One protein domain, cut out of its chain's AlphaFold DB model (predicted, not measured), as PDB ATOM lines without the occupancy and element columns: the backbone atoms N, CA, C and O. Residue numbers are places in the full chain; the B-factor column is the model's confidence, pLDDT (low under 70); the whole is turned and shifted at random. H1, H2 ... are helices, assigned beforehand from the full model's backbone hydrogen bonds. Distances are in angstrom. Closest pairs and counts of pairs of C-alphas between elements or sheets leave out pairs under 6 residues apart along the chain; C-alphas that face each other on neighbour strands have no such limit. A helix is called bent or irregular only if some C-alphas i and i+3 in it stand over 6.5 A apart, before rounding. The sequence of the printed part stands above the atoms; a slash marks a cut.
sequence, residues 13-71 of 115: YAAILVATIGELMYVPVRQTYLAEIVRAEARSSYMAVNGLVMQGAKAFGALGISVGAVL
ATOM      1  N   TYR A  13     105.531 135.555 154.725       83.38
ATOM      2  CA  TYR A  13     106.229 135.138 153.505       83.38
ATOM      3  C   TYR A  13     107.436 136.024 153.202       83.38
ATOM      4  O   TYR A  13     108.507 135.513 152.883       83.38
ATOM      5  N   ALA A  14     107.298 137.341 153.376       86.25
ATOM      6  CA  ALA A  14     108.411 138.273 153.221       86.25
ATOM      7  C   ALA A  14     109.528 137.985 154.239       86.25
ATOM      8  O   ALA A  14     110.703 137.969 153.876       86.25
ATOM      9  N   ALA A  15     109.173 137.688 155.493       84.56
ATOM     10  CA  ALA A  15     110.146 137.348 156.529       84.56
ATOM     11  C   ALA A  15     110.902 136.043 156.213       84.56
ATOM     12  O   ALA A  15     112.124 135.994 156.346       84.56
ATOM     13  N   ILE A  16     110.196 135.011 155.742       88.62
ATOM     14  CA  ILE A  16     110.804 133.733 155.339       88.62
ATOM     15  C   ILE A  16     111.700 133.914 154.109       88.62
ATOM     16  O   ILE A  16     112.787 133.340 154.068       88.62
ATOM     17  N   LEU A  17     111.298 134.734 153.132       90.56
ATOM     18  CA  LEU A  17     112.135 135.053 151.972       90.56
ATOM     19  C   LEU A  17     113.440 135.735 152.389       90.56
ATOM     20  O   LEU A  17     114.514 135.297 151.981       90.56
ATOM     21  N   VAL A  18     113.362 136.762 153.239       90.69
ATOM     22  CA  VAL A  18     114.549 137.461 153.757       90.69
ATOM     23  C   VAL A  18     115.454 136.499 154.531       90.69
ATOM     24  O   VAL A  18     116.665 136.488 154.304       90.69
ATOM     25  N   ALA A  19     114.881 135.657 155.395       87.94
ATOM     26  CA  ALA A  19     115.637 134.661 156.151       87.94
ATOM     27  C   ALA A  19     116.338 133.649 155.229       87.94
ATOM     28  O   ALA A  19     117.527 133.387 155.396       87.94
ATOM     29  N   THR A  20     115.633 133.150 154.212       92.81
ATOM     30  CA  THR A  20     116.160 132.164 153.256       92.81
ATOM     31  C   THR A  20     117.298 132.745 152.419       92.81
ATOM     32  O   THR A  20     118.325 132.096 152.243       92.81
ATOM     33  N   ILE A  21     117.157 133.981 151.930       94.38
ATOM     34  CA  ILE A  21     118.225 134.668 151.189       94.38
ATOM     35  C   ILE A  21     119.454 134.858 152.088       94.38
ATOM     36  O   ILE A  21     120.583 134.620 151.654       94.38
ATOM     37  N   GLY A  22     119.243 135.242 153.350       88.88
ATOM     38  CA  GLY A  22     120.318 135.363 154.334       88.88
ATOM     39  C   GLY A  22     121.054 134.043 154.565       88.88
ATOM     40  O   GLY A  22     122.284 134.008 154.516       88.88
ATOM     41  N   GLU A  23     120.319 132.949 154.760       89.81
ATOM     42  CA  GLU A  23     120.884 131.612 154.954       89.81
ATOM     43  C   GLU A  23     121.648 131.123 153.714       89.81
ATOM     44  O   GLU A  23     122.776 130.633 153.831       89.81
ATOM     45  N   LEU A  24     121.089 131.344 152.519       92.44
ATOM     46  CA  LEU A  24     121.709 130.975 151.246       92.44
ATOM     47  C   LEU A  24     123.040 131.699 151.015       92.44
ATOM     48  O   LEU A  24     123.985 131.087 150.525       92.44
ATOM     49  N   MET A  25     123.139 132.982 151.380       90.31
ATOM     50  CA  MET A  25     124.396 133.734 151.287       90.31
ATOM     51  C   MET A  25     125.393 133.345 152.385       90.31
ATOM     52  O   MET A  25     126.600 133.321 152.145       90.31
ATOM     53  N   TYR A  26     124.915 133.033 153.589       86.62
ATOM     54  CA  TYR A  26     125.770 132.751 154.742       86.62
ATOM     55  C   TYR A  26     126.660 131.516 154.545       86.62
ATOM     56  O   TYR A  26     127.857 131.559 154.842       86.62
ATOM     57  N   VAL A  27     126.099 130.418 154.028       86.38
ATOM     58  CA  VAL A  27     126.814 129.141 153.865       86.38
ATOM     59  C   VAL A  27     128.066 129.249 152.972       86.38
ATOM     60  O   VAL A  27     129.147 128.905 153.464       86.38
ATOM     61  N   PRO A  28     127.995 129.729 151.712       85.94
ATOM     62  CA  PRO A  28     129.161 129.808 150.832       85.94
ATOM     63  C   PRO A  28     130.193 130.825 151.327       85.94
ATOM     64  O   PRO A  28     131.385 130.531 151.317       85.94
ATOM     65  N   VAL A  29     129.759 131.977 151.854       86.12
ATOM     66  CA  VAL A  29     130.665 133.002 152.406       86.12
ATOM     67  C   VAL A  29     131.502 132.421 153.545       86.12
ATOM     68  O   VAL A  29     132.725 132.569 153.573       86.12
ATOM     69  N   ARG A  30     130.859 131.695 154.467       82.00
ATOM     70  CA  ARG A  30     131.549 131.029 155.574       82.00
ATOM     71  C   ARG A  30     132.536 129.971 155.089       82.00
ATOM     72  O   ARG A  30     133.604 129.830 155.679       82.00
ATOM     73  N   GLN A  31     132.192 129.226 154.041       83.00
ATOM     74  CA  GLN A  31     133.074 128.211 153.465       83.00
ATOM     75  C   GLN A  31     134.312 128.831 152.805       83.00
ATOM     76  O   GLN A  31     135.411 128.334 153.046       83.00
ATOM     77  N   THR A  32     134.164 129.930 152.056       85.44
ATOM     78  CA  THR A  32     135.292 130.652 151.445       85.44
ATOM     79  C   THR A  32     136.253 131.186 152.503       85.44
ATOM     80  O   THR A  32     137.444 130.896 152.442       85.44
ATOM     81  N   TYR A  33     135.749 131.877 153.531       80.88
ATOM     82  CA  TYR A  33     136.610 132.393 154.600       80.88
ATOM     83  C   TYR A  33     137.318 131.283 155.377       80.88
ATOM     84  O   TYR A  33     138.499 131.405 155.691       80.88
ATOM     85  N   LEU A  34     136.628 130.177 155.671       78.12
ATOM     86  CA  LEU A  34     137.263 129.050 156.348       78.12
ATOM     87  C   LEU A  34     138.349 128.410 155.470       78.12
ATOM     88  O   LEU A  34     139.375 127.993 155.993       78.12
ATOM     89  N   ALA A  35     138.156 128.347 154.152       78.44
ATOM     90  CA  ALA A  35     139.165 127.825 153.235       78.44
ATOM     91  C   ALA A  35     140.401 128.736 153.127       78.44
ATOM     92  O   ALA A  35     141.507 128.219 153.019       78.44
ATOM     93  N   GLU A  36     140.228 130.059 153.190       75.50
ATOM     94  CA  GLU A  36     141.340 131.019 153.137       75.50
ATOM     95  C   GLU A  36     142.142 131.098 154.445       75.50
ATOM     96  O   GLU A  36     143.358 131.261 154.411       75.50
ATOM     97  N   ILE A  37     141.475 130.987 155.600       73.06
ATOM     98  CA  ILE A  37     142.107 131.157 156.921       73.06
ATOM     99  C   ILE A  37     142.818 129.871 157.389       73.06
ATOM    100  O   ILE A  37     143.763 129.919 158.179       73.06
ATOM    101  N   VAL A  38     142.368 128.697 156.942       70.75
ATOM    102  CA  VAL A  38     142.858 127.410 157.449       70.75
ATOM    103  C   VAL A  38     144.145 126.980 156.742       70.75
ATOM    104  O   VAL A  38     144.143 126.614 155.569       70.75
ATOM    105  N   ARG A  39     145.246 126.931 157.500       62.50
ATOM    106  CA  ARG A  39     146.535 126.367 157.064       62.50
ATOM    107  C   ARG A  39     146.405 124.875 156.735       62.50
ATOM    108  O   ARG A  39     145.708 124.145 157.448       62.50
ATOM    109  N   ALA A  40     147.099 124.410 155.695       62.81
ATOM    110  CA  ALA A  40     146.987 123.039 155.187       62.81
ATOM    111  C   ALA A  40     147.277 121.985 156.273       62.81
ATOM    112  O   ALA A  40     146.577 120.976 156.361       62.81
ATOM    113  N   GLU A  41     148.232 122.276 157.158       65.12
ATOM    114  CA  GLU A  41     148.641 121.418 158.277       65.12
ATOM    115  C   GLU A  41     147.555 121.237 159.364       65.12
ATOM    116  O   GLU A  41     147.519 120.210 160.037       65.12
ATOM    117  N   ALA A  42     146.652 122.210 159.543       66.12
ATOM    118  CA  ALA A  42     145.669 122.242 160.638       66.12
ATOM    119  C   ALA A  42     144.218 122.007 160.174       66.12
ATOM    120  O   ALA A  42     143.269 122.131 160.958       66.12
ATOM    121  N   ARG A  43     144.026 121.648 158.899       68.12
ATOM    122  CA  ARG A  43     142.706 121.553 158.259       68.12
ATOM    123  C   ARG A  43     141.744 120.595 158.959       68.12
ATOM    124  O   ARG A  43     140.569 120.919 159.096       68.12
ATOM    125  N   SER A  44     142.237 119.457 159.451       73.69
ATOM    126  CA  SER A  44     141.414 118.457 160.150       73.69
ATOM    127  C   SER A  44     140.838 118.986 161.472       73.69
ATOM    128  O   SER A  44     139.627 118.938 161.690       73.69
ATOM    129  N   SER A  45     141.675 119.589 162.324       77.94
ATOM    130  CA  SER A  45     141.240 120.156 163.608       77.94
ATOM    131  C   SER A  45     140.269 121.322 163.424       77.94
ATOM    132  O   SER A  45     139.259 121.393 164.125       77.94
ATOM    133  N   TYR A  46     140.508 122.194 162.437       75.00
ATOM    134  CA  TYR A  46     139.577 123.282 162.118       75.00
ATOM    135  C   TYR A  46     138.227 122.767 161.611       75.00
ATOM    136  O   TYR A  46     137.186 123.287 162.012       75.00
ATOM    137  N   MET A  47     138.209 121.724 160.778       75.25
ATOM    138  CA  MET A  47     136.961 121.118 160.297       75.25
ATOM    139  C   MET A  47     136.185 120.413 161.423       75.25
ATOM    140  O   MET A  47     134.955 120.482 161.443       75.25
ATOM    141  N   ALA A  48     136.874 119.808 162.397       80.88
ATOM    142  CA  ALA A  48     136.244 119.218 163.581       80.88
ATOM    143  C   ALA A  48     135.570 120.284 164.463       80.88
ATOM    144  O   ALA A  48     134.393 120.152 164.807       80.88
ATOM    145  N   VAL A  49     136.272 121.385 164.754       82.19
ATOM    146  CA  VAL A  49     135.696 122.529 165.484       82.19
ATOM    147  C   VAL A  49     134.519 123.123 164.710       82.19
ATOM    148  O   VAL A  49     133.460 123.370 165.280       82.19
ATOM    149  N   ASN A  50     134.656 123.281 163.393       82.19
ATOM    150  CA  ASN A  50     133.597 123.779 162.520       82.19
ATOM    151  C   ASN A  50     132.316 122.923 162.575       82.19
ATOM    152  O   ASN A  50     131.213 123.473 162.568       82.19
ATOM    153  N   GLY A  51     132.457 121.596 162.662       82.62
ATOM    154  CA  GLY A  51     131.342 120.667 162.855       82.62
ATOM    155  C   GLY A  51     130.670 120.814 164.225       82.62
ATOM    156  O   GLY A  51     129.439 120.808 164.307       82.62
ATOM    157  N   LEU A  52     131.453 121.033 165.288       86.06
ATOM    158  CA  LEU A  52     130.932 121.291 166.636       86.06
ATOM    159  C   LEU A  52     130.110 122.579 166.704       86.06
ATOM    160  O   LEU A  52     129.076 122.592 167.368       86.06
ATOM    161  N   VAL A  53     130.499 123.632 165.975       86.75
ATOM    162  CA  VAL A  53     129.712 124.879 165.910       86.75
ATOM    163  C   VAL A  53     128.295 124.609 165.402       86.75
ATOM    164  O   VAL A  53     127.330 125.120 165.968       86.75
ATOM    165  N   MET A  54     128.148 123.767 164.375       84.06
ATOM    166  CA  MET A  54     126.834 123.428 163.824       84.06
ATOM    167  C   MET A  54     125.993 122.599 164.804       84.06
ATOM    168  O   MET A  54     124.783 122.799 164.910       84.06
ATOM    169  N   GLN A  55     126.617 121.685 165.552       91.44
ATOM    170  CA  GLN A  55     125.912 120.945 166.602       91.44
ATOM    171  C   GLN A  55     125.499 121.851 167.767       91.44
ATOM    172  O   GLN A  55     124.362 121.770 168.229       91.44
ATOM    173  N   GLY A  56     126.380 122.765 168.182       91.81
ATOM    174  CA  GLY A  56     126.076 123.782 169.184       91.81
ATOM    175  C   GLY A  56     124.895 124.654 168.763       91.81
ATOM    176  O   GLY A  56     123.960 124.822 169.540       91.81
ATOM    177  N   ALA A  57     124.873 125.131 167.515       89.56
ATOM    178  CA  ALA A  57     123.765 125.925 166.981       89.56
ATOM    179  C   ALA A  57     122.418 125.187 167.071       89.56
ATOM    180  O   ALA A  57     121.423 125.776 167.493       89.56
ATOM    181  N   LYS A  58     122.384 123.885 166.753       90.81
ATOM    182  CA  LYS A  58     121.176 123.057 166.902       90.81
ATOM    183  C   LYS A  58     120.736 122.933 168.360       90.81
ATOM    184  O   LYS A  58     119.549 123.077 168.647       90.81
ATOM    185  N   ALA A  59     121.677 122.707 169.278       94.00
ATOM    186  CA  ALA A  59     121.385 122.627 170.708       94.00
ATOM    187  C   ALA A  59     120.823 123.954 171.246       94.00
ATOM    188  O   ALA A  59     119.788 123.962 171.910       94.00
ATOM    189  N   PHE A  60     121.439 125.085 170.891       91.75
ATOM    190  CA  PHE A  60     120.928 126.411 171.242       91.75
ATOM    191  C   PHE A  60     119.569 126.710 170.599       91.75
ATOM    192  O   PHE A  60     118.731 127.336 171.239       91.75
ATOM    193  N   GLY A  61     119.310 126.228 169.380       89.81
ATOM    194  CA  GLY A  61     117.996 126.325 168.741       89.81
ATOM    195  C   GLY A  61     116.910 125.587 169.527       89.81
ATOM    196  O   GLY A  61     115.851 126.153 169.791       89.81
ATOM    197  N   ALA A  62     117.194 124.361 169.976       92.62
ATOM    198  CA  ALA A  62     116.282 123.594 170.823       92.62
ATOM    199  C   ALA A  62     116.025 124.290 172.170       92.62
ATOM    200  O   ALA A  62     114.875 124.418 172.588       92.62
ATOM    201  N   LEU A  63     117.075 124.820 172.809       91.81
ATOM    202  CA  LEU A  63     116.935 125.634 174.020       91.81
ATOM    203  C   LEU A  63     116.103 126.896 173.762       91.81
ATOM    204  O   LEU A  63     115.258 127.247 174.580       91.81
ATOM    205  N   GLY A  64     116.290 127.550 172.615       89.38
ATOM    206  CA  GLY A  64     115.510 128.714 172.201       89.38
ATOM    207  C   GLY A  64     114.012 128.420 172.119       89.38
ATOM    208  O   GLY A  64     113.214 129.231 172.579       89.38
ATOM    209  N   ILE A  65     113.626 127.236 171.632       89.94
ATOM    210  CA  ILE A  65     112.224 126.789 171.626       89.94
ATOM    211  C   ILE A  65     111.698 126.650 173.061       89.94
ATOM    212  O   ILE A  65     110.619 127.154 173.367       89.94
ATOM    213  N   SER A  66     112.464 126.021 173.958       91.19
ATOM    214  CA  SER A  66     112.073 125.872 175.367       91.19
ATOM    215  C   SER A  66     111.919 127.221 176.076       91.19
ATOM    216  O   SER A  66     110.940 127.439 176.785       91.19
ATOM    217  N   VAL A  67     112.848 128.156 175.855       89.75
ATOM    218  CA  VAL A  67     112.781 129.515 176.417       89.75
ATOM    219  C   VAL A  67     111.621 130.303 175.788       89.75
ATOM    220  O   VAL A  67     110.947 131.073 176.468       89.75
ATOM    221  N   GLY A  68     111.323 130.075 174.509       87.25
ATOM    222  CA  GLY A  68     110.211 130.709 173.799       87.25
ATOM    223  C   GLY A  68     108.834 130.305 174.322       87.25
ATOM    224  O   GLY A  68     107.880 131.052 174.139       87.25
ATOM    225  N   ALA A  69     108.728 129.170 175.019       88.44
ATOM    226  CA  ALA A  69     107.490 128.742 175.666       88.44
ATOM    227  C   ALA A  69     107.153 129.556 176.930       88.44
ATOM    228  O   ALA A  69     105.993 129.599 177.333       88.44
ATOM    229  N   VAL A  70     108.151 130.190 177.558       90.50
ATOM    230  CA  VAL A  70     107.987 130.950 178.811       90.50
ATOM    231  C   VAL A  70     108.122 132.464 178.626       90.50
ATOM    232  O   VAL A  70     107.612 133.223 179.449       90.50
ATOM    233  N   LEU A  71     108.780 132.926 177.557       89.25
ATOM    234  CA  LEU A  71     108.963 134.351 177.268       89.25
ATOM    235  C   LEU A  71     107.845 134.918 176.371       89.25
ATOM    236  O   LEU A  71     107.408 134.256 175.431       89.25
TER     237      LEU A  71
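Overview. This is residues 13 to 71 of the 115 residues of an uncharacterized protein of Brevibacillus borstelensis AK1 (UniProt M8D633). Two long helices form an open V: H1 runs to the corner at residues 38 and 39, and H2 folds back from there. The arms are near each other only by the corner, and residues 13 to 33 and 51 to 71 stand free. The printed part has 59 residues with two named helices, H1 then H2, and no named strand; the class is all helix. The whole is only just loose, close to extended, with a radius of gyration of the C-alphas of 15.4 A, and its flat outline spans 46 by 26 by 11 A.

Arrangement. H1, residues 13 to 37, joins H2, residues 40 to 68, by a tight link of 2 residues. The two helices are near each other: no pair of their C-alphas is within 8 A, the closest being 8.5 A apart, but 9 pairs are within 10 A. H2 has a kink of 26 degrees near residue 47. Of the O i to N i+4 pairs, 20 of 21 in H1 and 22 of 25 in H2 are within hydrogen-bond range.

Along the chain. H1 begins at C-alpha 13 (106.229, 135.138, 153.505) and ends at C-alpha 37 (142.107, 131.157, 156.921), 36.3 A away. It is neither bent nor irregular, but only just: C-alphas 25 and 28 are 6.2 A apart. H2 measures 41.9 A from first to last C-alpha and ends at C-alpha 68 (110.211, 130.709, 173.799). It is irregular, with C-alphas 41 and 44 standing 8.0 A apart.

Size, cuts and confidence. The two C-alphas farthest apart, those of Glu 41 and Val 70, are 46.5 A apart. The first and last printed C-alphas, of Tyr 13 and Leu 71, are 23.9 A apart. The printed part has no cut. The mean pLDDT of the printed part is 84.1, and residues 39 to 43 are under 70.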